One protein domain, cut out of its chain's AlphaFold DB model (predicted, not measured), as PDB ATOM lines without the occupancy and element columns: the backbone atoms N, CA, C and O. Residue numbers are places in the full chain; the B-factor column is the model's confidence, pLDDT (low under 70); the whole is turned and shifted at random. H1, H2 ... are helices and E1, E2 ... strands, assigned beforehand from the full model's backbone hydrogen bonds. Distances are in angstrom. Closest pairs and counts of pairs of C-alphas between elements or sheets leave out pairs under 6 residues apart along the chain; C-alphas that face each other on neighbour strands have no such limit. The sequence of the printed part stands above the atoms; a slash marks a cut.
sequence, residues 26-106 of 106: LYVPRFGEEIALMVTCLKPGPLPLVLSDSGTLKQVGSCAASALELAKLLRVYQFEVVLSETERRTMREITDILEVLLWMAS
ATOM      1  N   LEU A  26     -14.511   7.130  45.259       92.81
ATOM      2  CA  LEU A  26     -14.155   8.257  46.113       92.81
ATOM      3  C   LEU A  26     -13.034   9.049  45.446       92.81
ATOM      4  O   LEU A  26     -11.956   8.513  45.203       92.81
ATOM      5  N   TYR A  27     -13.289  10.315  45.139       92.62
ATOM      6  CA  TYR A  27     -12.328  11.224  44.535       92.62
ATOM      7  C   TYR A  27     -11.762  12.184  45.576       92.62
ATOM      8  O   TYR A  27     -12.487  12.989  46.159       92.62
ATOM      9  N   VAL A  28     -10.452  12.132  45.785       90.38
ATOM     10  CA  VAL A  28      -9.735  13.038  46.679       90.38
ATOM     11  C   VAL A  28      -8.990  14.069  45.820       90.38
ATOM     12  O   VAL A  28      -8.074  13.704  45.080       90.38
ATOM     13  N   PRO A  29      -9.359  15.364  45.880       79.62
ATOM     14  CA  PRO A  29      -8.820  16.389  44.986       79.62
ATOM     15  C   PRO A  29      -7.387  16.820  45.324       79.62
ATOM     16  O   PRO A  29      -6.792  17.582  44.565       79.62
ATOM     17  N   ARG A  30      -6.836  16.390  46.465       74.81
ATOM     18  CA  ARG A  30      -5.497  16.771  46.923       74.81
ATOM     19  C   ARG A  30      -4.631  15.541  47.146       74.81
ATOM     20  O   ARG A  30      -5.056  14.593  47.797       74.81
ATOM     21  N   PHE A  31      -3.406  15.610  46.638       68.75
ATOM     22  CA  PHE A  31      -2.340  14.681  46.982       68.75
ATOM     23  C   PHE A  31      -1.613  15.196  48.233       68.75
ATOM     24  O   PHE A  31      -1.292  16.381  48.309       68.75
ATOM     25  N   GLY A  32      -1.371  14.317  49.200       70.94
ATOM     26  CA  GLY A  32      -0.609  14.592  50.419       70.94
ATOM     27  C   GLY A  32      -0.085  13.283  51.003       70.94
ATOM     28  O   GLY A  32      -0.674  12.231  50.753       70.94
ATOM     29  N   GLU A  33       1.024  13.319  51.742       71.56
ATOM     30  CA  GLU A  33       1.636  12.113  52.327       71.56
ATOM     31  C   GLU A  33       0.680  11.380  53.285       71.56
ATOM     32  O   GLU A  33       0.757  10.159  53.450       71.56
ATOM     33  N   GLU A  34      -0.289  12.095  53.861       82.69
ATOM     34  CA  GLU A  34      -1.258  11.545  54.804       82.69
ATOM     35  C   GLU A  34      -2.252  10.585  54.131       82.69
ATOM     36  O   GLU A  34      -2.870   9.778  54.826       82.69
ATOM     37  N   ILE A  35      -2.383  10.600  52.795       83.81
ATOM     38  CA  ILE A  35      -3.308   9.716  52.075       83.81
ATOM     39  C   ILE A  35      -2.856   8.264  52.164       83.81
ATOM     40  O   ILE A  35      -3.686   7.378  52.352       83.81
ATOM     41  N   ALA A  36      -1.544   8.018  52.089       81.75
ATOM     42  CA  ALA A  36      -0.987   6.675  52.172       81.75
ATOM     43  C   ALA A  36      -1.266   6.079  53.557       81.75
ATOM     44  O   ALA A  36      -1.793   4.974  53.668       81.75
ATOM     45  N   LEU A  37      -1.018   6.860  54.615       85.44
ATOM     46  CA  LEU A  37      -1.336   6.461  55.984       85.44
ATOM     47  C   LEU A  37      -2.847   6.283  56.182       85.44
ATOM     48  O   LEU A  37      -3.278   5.282  56.753       85.44
ATOM     49  N   MET A  38      -3.661   7.211  55.675       88.81
ATOM     50  CA  MET A  38      -5.114   7.133  55.785       88.81
ATOM     51  C   MET A  38      -5.645   5.846  55.153       88.81
ATOM     52  O   MET A  38      -6.384   5.118  55.808       88.81
ATOM     53  N   VAL A  39      -5.219   5.513  53.930       86.69
ATOM     54  CA  VAL A  39      -5.636   4.289  53.226       86.69
ATOM     55  C   VAL A  39      -5.324   3.035  54.046       86.69
ATOM     56  O   VAL A  39      -6.172   2.150  54.120       86.69
ATOM     57  N   THR A  40      -4.174   2.965  54.727       87.69
ATOM     58  CA  THR A  40      -3.849   1.812  55.599       87.69
ATOM     59  C   THR A  40      -4.759   1.695  56.827       87.69
ATOM     60  O   THR A  40      -4.933   0.604  57.365       87.69
ATOM     61  N   CYS A  41      -5.352   2.807  57.267       88.50
ATOM     62  CA  CYS A  41      -6.257   2.871  58.416       88.50
ATOM     63  C   CYS A  41      -7.726   2.603  58.041       88.50
ATOM     64  O   CYS A  41      -8.578   2.448  58.930       88.50
ATOM     65  N   LEU A  42      -8.035   2.572  56.741       92.25
ATOM     66  CA  LEU A  42      -9.363   2.263  56.238       92.25
ATOM     67  C   LEU A  42      -9.569   0.752  56.170       92.25
ATOM     68  O   LEU A  42      -8.702  -0.010  55.745       92.25
ATOM     69  N   LYS A  43     -10.767   0.307  56.547       94.25
ATOM     70  CA  LYS A  43     -11.165  -1.083  56.318       94.25
ATOM     71  C   LYS A  43     -11.252  -1.333  54.804       94.25
ATOM     72  O   LYS A  43     -12.008  -0.610  54.150       94.25
ATOM     73  N   PRO A  44     -10.581  -2.362  54.250       90.75
ATOM     74  CA  PRO A  44     -10.666  -2.681  52.828       90.75
ATOM     75  C   PRO A  44     -12.099  -2.982  52.384       90.75
ATOM     76  O   PRO A  44     -12.901  -3.533  53.142       90.75
ATOM     77  N   GLY A  45     -12.417  -2.651  51.135       90.69
ATOM     78  CA  GLY A  45     -13.738  -2.910  50.573       90.69
ATOM     79  C   GLY A  45     -13.868  -2.516  49.104       90.69
ATOM     80  O   GLY A  45     -12.851  -2.335  48.429       90.69
ATOM     81  N   PRO A  46     -15.110  -2.429  48.595       89.38
ATOM     82  CA  PRO A  46     -15.361  -2.296  47.167       89.38
ATOM     83  C   PRO A  46     -15.200  -0.871  46.630       89.38
ATOM     84  O   PRO A  46     -15.133  -0.727  45.416       89.38
ATOM     85  N   LEU A  47     -15.146   0.169  47.476       90.94
ATOM     86  CA  LEU A  47     -15.094   1.559  47.011       90.94
ATOM     87  C   LEU A  47     -13.671   1.969  46.656       90.94
ATOM     88  O   LEU A  47     -12.844   2.063  47.564       90.94
ATOM     89  N   PRO A  48     -13.362   2.251  45.379       91.88
ATOM     90  CA  PRO A  48     -12.039   2.717  44.992       91.88
ATOM     91  C   PRO A  48     -11.775   4.121  45.546       91.88
ATOM     92  O   PRO A  48     -12.634   4.996  45.446       91.88
ATOM     93  N   LEU A  49     -10.572   4.343  46.079       91.19
ATOM     94  CA  LEU A  49     -10.059   5.672  46.414       91.19
ATOM     95  C   LEU A  49      -9.179   6.170  45.274       91.19
ATOM     96  O   LEU A  49      -8.226   5.490  44.894       91.19
ATOM     97  N   VAL A  50      -9.488   7.342  44.733       90.81
ATOM     98  CA  VAL A  50      -8.893   7.868  43.505       90.81
ATOM     99  C   VAL A  50      -8.424   9.294  43.728       90.81
ATOM    100  O   VAL A  50      -9.119  10.092  44.348       90.81
ATOM    101  N   LEU A  51      -7.271   9.634  43.164       88.81
ATOM    102  CA  LEU A  51      -6.760  10.999  43.123       88.81
ATOM    103  C   LEU A  51      -6.387  11.405  41.705       88.81
ATOM    104  O   LEU A  51      -6.080  10.557  40.868       88.81
ATOM    105  N   SER A  52      -6.415  12.708  41.440       84.25
ATOM    106  CA  SER A  52      -5.870  13.269  40.205       84.25
ATOM    107  C   SER A  52      -4.407  13.626  40.422       84.25
ATOM    108  O   SER A  52      -4.088  14.451  41.275       84.25
ATOM    109  N   ASP A  53      -3.524  13.014  39.640       80.38
ATOM    110  CA  ASP A  53      -2.116  13.380  39.552       80.38
ATOM    111  C   ASP A  53      -1.793  13.742  38.103       80.38
ATOM    112  O   ASP A  53      -1.945  12.924  37.192       80.38
ATOM    113  N   SER A  54      -1.371  14.990  37.886       78.75
ATOM    114  CA  SER A  54      -0.952  15.490  36.572       78.75
ATOM    115  C   SER A  54      -2.000  15.258  35.466       78.75
ATOM    116  O   SER A  54      -1.675  14.927  34.328       78.75
ATOM    117  N   GLY A  55      -3.286  15.392  35.817       75.44
ATOM    118  CA  GLY A  55      -4.425  15.190  34.910       75.44
ATOM    119  C   GLY A  55      -4.831  13.727  34.698       75.44
ATOM    120  O   GLY A  55      -5.787  13.465  33.971       75.44
ATOM    121  N   THR A  56      -4.147  12.775  35.337       81.44
ATOM    122  CA  THR A  56      -4.487  11.349  35.295       81.44
ATOM    123  C   THR A  56      -5.095  10.910  36.621       81.44
ATOM    124  O   THR A  56      -4.531  11.153  37.685       81.44
ATOM    125  N   LEU A  57      -6.235  10.219  36.563       84.56
ATOM    126  CA  LEU A  57      -6.827   9.589  37.741       84.56
ATOM    127  C   LEU A  57      -6.051   8.320  38.110       84.56
ATOM    128  O   LEU A  57      -5.897   7.420  37.284       84.56
ATOM    129  N   LYS A  58      -5.584   8.239  39.357       86.38
ATOM    130  CA  LYS A  58      -4.870   7.092  39.925       86.38
ATOM    131  C   LYS A  58      -5.650   6.534  41.103       86.38
ATOM    132  O   LYS A  58      -6.019   7.283  42.006       86.38
ATOM    133  N   GLN A  59      -5.887   5.224  41.108       88.06
ATOM    134  CA  GLN A  59      -6.434   4.547  42.277       88.06
ATOM    135  C   GLN A  59      -5.318   4.326  43.299       88.06
ATOM    136  O   GLN A  59      -4.288   3.739  42.973       88.06
ATOM    137  N   VAL A  60      -5.539   4.777  44.530       88.25
ATOM    138  CA  VAL A  60      -4.561   4.682  45.623       88.25
ATOM    139  C   VAL A  60      -4.932   3.695  46.712       88.25
ATOM    140  O   VAL A  60      -4.115   3.372  47.566       88.25
ATOM    141  N   GLY A  61      -6.158   3.189  46.675       88.56
ATOM    142  CA  GLY A  61      -6.623   2.171  47.595       88.56
ATOM    143  C   GLY A  61      -8.080   1.833  47.357       88.56
ATOM    144  O   GLY A  61      -8.669   2.186  46.328       88.56
ATOM    145  N   SER A  62      -8.670   1.150  48.326       90.75
ATOM    146  CA  SER A  62     -10.111   0.985  48.407       90.75
ATOM    147  C   SER A  62     -10.561   0.882  49.857       90.75
ATOM    148  O   SER A  62      -9.782   0.502  50.732       90.75
ATOM    149  N   CYS A  63     -11.821   1.214  50.121       92.69
ATOM    150  CA  CYS A  63     -12.396   1.099  51.453       92.69
ATOM    151  C   CYS A  63     -13.799   0.487  51.440       92.69
ATOM    152  O   CYS A  63     -14.467   0.371  50.409       92.69
ATOM    153  N   ALA A  64     -14.254   0.064  52.615       92.50
ATOM    154  CA  ALA A  64     -15.614  -0.398  52.822       92.50
ATOM    155  C   ALA A  64     -16.615   0.752  52.638       92.50
ATOM    156  O   ALA A  64     -16.389   1.868  53.110       92.50
ATOM    157  N   ALA A  65     -17.750   0.452  52.006       90.38
ATOM    158  CA  ALA A  65     -18.898   1.350  51.933       90.38
ATOM    159  C   ALA A  65     -19.581   1.422  53.306       90.38
ATOM    160  O   ALA A  65     -20.527   0.693  53.589       90.38
ATOM    161  N   SER A  66     -19.047   2.249  54.203       91.25
ATOM    162  CA  SER A  66     -19.629   2.458  55.527       91.25
ATOM    163  C   SER A  66     -19.411   3.883  56.008       91.25
ATOM    164  O   SER A  66     -18.386   4.501  55.710       91.25
ATOM    165  N   ALA A  67     -20.353   4.375  56.813       91.25
ATOM    166  CA  ALA A  67     -20.296   5.727  57.361       91.25
ATOM    167  C   ALA A  67     -19.028   5.956  58.188       91.25
ATOM    168  O   ALA A  67     -18.438   7.028  58.129       91.25
ATOM    169  N   LEU A  68     -18.573   4.931  58.916       93.50
ATOM    170  CA  LEU A  68     -17.372   5.017  59.739       93.50
ATOM    171  C   LEU A  68     -16.108   5.223  58.896       93.50
ATOM    172  O   LEU A  68     -15.309   6.100  59.214       93.50
ATOM    173  N   GLU A  69     -15.919   4.440  57.831       94.19
ATOM    174  CA  GLU A  69     -14.727   4.564  56.980       94.19
ATOM    175  C   GLU A  69     -14.712   5.896  56.216       94.19
ATOM    176  O   GLU A  69     -13.690   6.580  56.184       94.19
ATOM    177  N   LEU A  70     -15.863   6.325  55.694       92.94
ATOM    178  CA  LEU A  70     -15.998   7.629  55.039       92.94
ATOM    179  C   LEU A  70     -15.773   8.791  56.020       92.94
ATOM    180  O   LEU A  70     -15.132   9.781  55.669       92.94
ATOM    181  N   ALA A  71     -16.224   8.664  57.272       92.81
ATOM    182  CA  ALA A  71     -16.000   9.677  58.300       92.81
ATOM    183  C   ALA A  71     -14.527   9.764  58.729       92.81
ATOM    184  O   ALA A  71     -14.042  10.862  59.001       92.81
ATOM    185  N   LYS A  72     -13.791   8.641  58.774       92.56
ATOM    186  CA  LYS A  72     -12.332   8.657  58.997       92.56
ATOM    187  C   LYS A  72     -11.624   9.440  57.893       92.56
ATOM    188  O   LYS A  72     -10.794  10.288  58.207       92.56
ATOM    189  N   LEU A  73     -11.991   9.195  56.633       91.56
ATOM    190  CA  LEU A  73     -11.433   9.914  55.488       91.56
ATOM    191  C   LEU A  73     -11.739  11.417  55.563       91.56
ATOM    192  O   LEU A  73     -10.827  12.230  55.409       91.56
ATOM    193  N   LEU A  74     -12.985  11.779  55.893       91.38
ATOM    194  CA  LEU A  74     -13.441  13.172  55.982       91.38
ATOM    195  C   LEU A  74     -12.669  14.008  57.016       91.38
ATOM    196  O   LEU A  74     -12.531  15.219  56.864       91.38
ATOM    197  N   ARG A  75     -12.135  13.371  58.067       89.00
ATOM    198  CA  ARG A  75     -11.332  14.055  59.097       89.00
ATOM    199  C   ARG A  75     -10.007  14.603  58.579       89.00
ATOM    200  O   ARG A  75      -9.437  15.473  59.229       89.00
ATOM    201  N   VAL A  76      -9.507  14.075  57.466       88.25
ATOM    202  CA  VAL A  76      -8.216  14.477  56.891       88.25
ATOM    203  C   VAL A  76      -8.409  15.149  55.542       88.25
ATOM    204  O   VAL A  76      -7.755  16.151  55.261       88.25
ATOM    205  N   TYR A  77      -9.346  14.655  54.732       87.00
ATOM    206  CA  TYR A  77      -9.592  15.174  53.397       87.00
ATOM    207  C   TYR A  77     -11.067  15.471  53.174       87.00
ATOM    208  O   TYR A  77     -11.924  14.629  53.417       87.00
ATOM    209  N   GLN A  78     -11.358  16.634  52.593       88.25
ATOM    210  CA  GLN A  78     -12.590  16.783  51.823       88.25
ATOM    211  C   GLN A  78     -12.453  15.946  50.550       88.25
ATOM    212  O   GLN A  78     -11.411  15.982  49.891       88.25
ATOM    213  N   PHE A  79     -13.492  15.195  50.213       91.81
ATOM    214  CA  PHE A  79     -13.507  14.315  49.050       91.81
ATOM    215  C   PHE A  79     -14.878  14.355  48.381       91.81
ATOM    216  O   PHE A  79     -15.847  14.870  48.937       91.81
ATOM    217  N   GLU A  80     -14.962  13.822  47.173       94.25
ATOM    218  CA  GLU A  80     -16.208  13.676  46.435       94.25
ATOM    219  C   GLU A  80     -16.551  12.197  46.293       94.25
ATOM    220  O   GLU A  80     -15.673  11.365  46.076       94.25
ATOM    221  N   VAL A  81     -17.833  11.865  46.372       93.69
ATOM    222  CA  VAL A  81     -18.336  10.584  45.883       93.69
ATOM    223  C   VAL A  81     -18.823  10.791  44.461       93.69
ATOM    224  O   VAL A  81     -19.703  11.615  44.204       93.69
ATOM    225  N   VAL A  82     -18.228  10.056  43.531       92.69
ATOM    226  CA  VAL A  82     -18.611  10.063  42.123       92.69
ATOM    227  C   VAL A  82     -19.515   8.862  41.884       92.69
ATOM    228  O   VAL A  82     -19.059   7.720  41.939       92.69
ATOM    229  N   LEU A  83     -20.799   9.130  41.650       89.31
ATOM    230  CA  LEU A  83     -21.849   8.118  41.491       89.31
ATOM    231  C   LEU A  83     -22.069   7.750  40.020       89.31
ATOM    232  O   LEU A  83     -22.450   6.624  39.711       89.31
ATOM    233  N   SER A  84     -21.802   8.683  39.105       87.88
ATOM    234  CA  SER A  84     -21.872   8.473  37.658       87.88
ATOM    235  C   SER A  84     -20.980   9.478  36.918       87.88
ATOM    236  O   SER A  84     -20.259  10.266  37.533       87.88
ATOM    237  N   GLU A  85     -21.016   9.477  35.584       85.69
ATOM    238  CA  GLU A  85     -20.269  10.445  34.768       85.69
ATOM    239  C   GLU A  85     -20.695  11.898  35.028       85.69
ATOM    240  O   GLU A  85     -19.867  12.807  34.946       85.69
ATOM    241  N   THR A  86     -21.967  12.113  35.374       87.31
ATOM    242  CA  THR A  86     -22.563  13.440  35.584       87.31
ATOM    243  C   THR A  86     -22.862  13.739  37.047       87.31
ATOM    244  O   THR A  86     -23.044  14.904  37.401       87.31
ATOM    245  N   GLU A  87     -22.892  12.722  37.910       90.00
ATOM    246  CA  GLU A  87     -23.264  12.882  39.307       90.00
ATOM    247  C   GLU A  87     -22.066  12.757  40.248       90.00
ATOM    248  O   GLU A  87     -21.430  11.705  40.375       90.00
ATOM    249  N   ARG A  88     -21.794  13.863  40.946       92.88
ATOM    250  CA  ARG A  88     -20.745  13.989  41.958       92.88
ATOM    251  C   ARG A  88     -21.282  14.704  43.180       92.88
ATOM    252  O   ARG A  88     -22.070  15.643  43.059       92.88
ATOM    253  N   ARG A  89     -20.837  14.273  44.354       93.25
ATOM    254  CA  ARG A  89     -21.283  14.809  45.642       93.25
ATOM    255  C   ARG A  89     -20.077  15.094  46.513       93.25
ATOM    256  O   ARG A  89     -19.337  14.179  46.851       93.25
ATOM    257  N   THR A  90     -19.866  16.354  46.865       93.38
ATOM    258  CA  THR A  90     -18.794  16.743  47.786       93.38
ATOM    259  C   THR A  90     -19.192  16.405  49.213       93.38
ATOM    260  O   THR A  90     -20.230  16.864  49.676       93.38
ATOM    261  N   MET A  91     -18.356  15.645  49.912       93.75
ATOM    262  CA  MET A  91     -18.534  15.316  51.322       93.75
ATOM    263  C   MET A  91     -17.857  16.389  52.171       93.75
ATOM    264  O   MET A  91     -16.646  16.605  52.065       93.75
ATOM    265  N   ARG A  92     -18.641  17.078  53.000       90.88
ATOM    266  CA  ARG A  92     -18.171  18.118  53.927       90.88
ATOM    267  C   ARG A  92     -18.499  17.766  55.366       90.88
ATOM    268  O   ARG A  92     -17.719  18.071  56.264       90.88
ATOM    269  N   GLU A  93     -19.628  17.104  55.563       92.06
ATOM    270  CA  GLU A  93     -20.197  16.783  56.860       92.06
ATOM    271  C   GLU A  93     -20.575  15.300  56.936       92.06
ATOM    272  O   GLU A  93     -20.688  14.598  55.930       92.06
ATOM    273  N   ILE A  94     -20.795  14.800  58.153       88.69
ATOM    274  CA  ILE A  94     -21.247  13.414  58.355       88.69
ATOM    275  C   ILE A  94     -22.643  13.195  57.752       88.69
ATOM    276  O   ILE A  94     -22.942  12.103  57.282       88.69
ATOM    277  N   THR A  95     -23.493  14.219  57.739       91.75
ATOM    278  CA  THR A  95     -24.817  14.190  57.104       91.75
ATOM    279  C   THR A  95     -24.729  13.882  55.610       91.75
ATOM    280  O   THR A  95     -25.434  12.983  55.157       91.75
ATOM    281  N   ASP A  96     -23.796  14.505  54.881       91.56
ATOM    282  CA  ASP A  96     -23.573  14.222  53.452       91.56
ATOM    283  C   ASP A  96     -23.227  12.743  53.214       91.56
ATOM    284  O   ASP A  96     -23.712  12.109  52.276       91.56
ATOM    285  N   ILE A  97     -22.404  12.171  54.103       91.25
ATOM    286  CA  ILE A  97     -22.002  10.761  54.048       91.25
ATOM    287  C   ILE A  97     -23.223   9.849  54.187       91.25
ATOM    288  O   ILE A  97     -23.338   8.858  53.465       91.25
ATOM    289  N   LEU A  98     -24.124  10.154  55.124       91.19
ATOM    290  CA  LEU A  98     -25.318   9.344  55.359       91.19
ATOM    291  C   LEU A  98     -26.280   9.398  54.169       91.19
ATOM    292  O   LEU A  98     -26.788   8.353  53.765       91.19
ATOM    293  N   GLU A  99     -26.489  10.577  53.583       90.75
ATOM    294  CA  GLU A  99     -27.336  10.739  52.395       90.75
ATOM    295  C   GLU A  99     -26.795   9.950  51.202       90.75
ATOM    296  O   GLU A  99     -27.530   9.190  50.568       90.75
ATOM    297  N   VAL A 100     -25.491  10.048  50.935       88.75
ATOM    298  CA  VAL A 100     -24.880   9.321  49.819       88.75
ATOM    299  C   VAL A 100     -24.917   7.813  50.027       88.75
ATOM    300  O   VAL A 100     -25.190   7.074  49.083       88.75
ATOM    301  N   LEU A 101     -24.684   7.327  51.247       87.81
ATOM    302  CA  LEU A 101     -24.765   5.892  51.525       87.81
ATOM    303  C   LEU A 101     -26.170   5.329  51.294       87.81
ATOM    304  O   LEU A 101     -26.285   4.186  50.856       87.81
ATOM    305  N   LEU A 102     -27.220   6.115  51.549       87.19
ATOM    306  CA  LEU A 102     -28.589   5.717  51.222       87.19
ATOM    307  C   LEU A 102     -28.772   5.566  49.710       87.19
ATOM    308  O   LEU A 102     -29.330   4.562  49.277       87.19
ATOM    309  N   TRP A 103     -28.247   6.499  48.910       84.69
ATOM    310  CA  TRP A 103     -28.306   6.410  47.444       84.69
ATOM    311  C   TRP A 103     -27.523   5.231  46.873       84.69
ATOM    312  O   TRP A 103     -27.910   4.667  45.858       84.69
ATOM    313  N   MET A 104     -26.427   4.841  47.518       82.50
ATOM    314  CA  MET A 104     -25.621   3.696  47.088       82.50
ATOM    315  C   MET A 104     -26.262   2.339  47.408       82.50
ATOM    316  O   MET A 104     -25.832   1.326  46.860       82.50
ATOM    317  N   ALA A 105     -27.225   2.303  48.333       76.00
ATOM    318  CA  ALA A 105     -27.922   1.084  48.740       76.00
ATOM    319  C   ALA A 105     -29.202   0.812  47.927       76.00
ATOM    320  O   ALA A 105     -29.716  -0.307  47.976       76.00
ATOM    321  N   SER A 106     -29.718   1.828  47.231       60.22
ATOM    322  CA  SER A 106     -30.872   1.769  46.320       60.22
ATOM    323  C   SER A 106     -30.486   1.385  44.898       60.22
ATOM    324  O   SER A 106     -31.276   0.639  44.280       60.22
TER     325      SER A 106
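What this domain is: This is residues 26 to 106 of the 106 residues of an uncharacterized protein of Pseudoflavonifractor capillosus ATCC 29799 (UniProt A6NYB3). A strongly twisted five-stranded sheet forms a wall with three helices over one face, making two layers, and the other face bare; H1 packs near the E3 edge, H3 near the E5 edge, and H2 between them. The mixed sheet runs E3, E2, E1, E4, E5. The printed part has 81 residues with three named helices and five named strands, ordered E1 H1 E2 E3 H2 E4 E5 H3, class mixed. It is compact, with a radius of gyration of the C-alphas of 11.8 A, spanning 33 by 28 by 22 A.

Where its parts are: Find C-alpha 26 at (-14.155, 8.257, 46.113), where E1, residues 26 to 28, 6.5 A, begins. H1 is residues 34 to 41, 10.6 A; E2, 47 to 53, 19.1 A; E3, 56 to 63, 20.7 A, bends by 51 degrees at residue 60. H2 is 67 to 74, 10.2 A; E4, 79 to 82, 9.6 A; E5, 88 to 91, 9.7 A. H3, 94 to 105, runs 17.0 A to C-alpha 105 at (-27.922, 1.084, 48.740).

How they stand to each other: Look for N 28 and O 50, 2.8 A, between parallel E1 and E2; with H1 they form a strand-helix-strand unit, its crossover right-handed. Hairpin E2 and E3 has N 49 and O 61 at 2.9 A; antiparallel E1 and E4, N 27 and O 80 at 2.8 A; hairpin E4 and E5, N 81 and O 89 at 2.8 A. E3, H2, E4 form a split unit, with E2 and E1 between its strands, also right-handed. H1 is on the sheet at a height of 9.2 A, the C-alphas of Val 39 and Gly 61 closest at 6.1 A. H2 and H3 touch at a steep tilt of 52 degrees, opposite ways, closest at C-alphas 67 and 97, 6.3 A. H1 and H3 are apart. In H1, H2 and H3 every O i to N i+4 pair is within hydrogen-bond range.

The domain as a whole: The farthest C-alphas, Glu 33 and Ser 106, are 34.6 A apart. The printed part has no cut, and its links are tight. Residues 31 and 106 have pLDDT under 70.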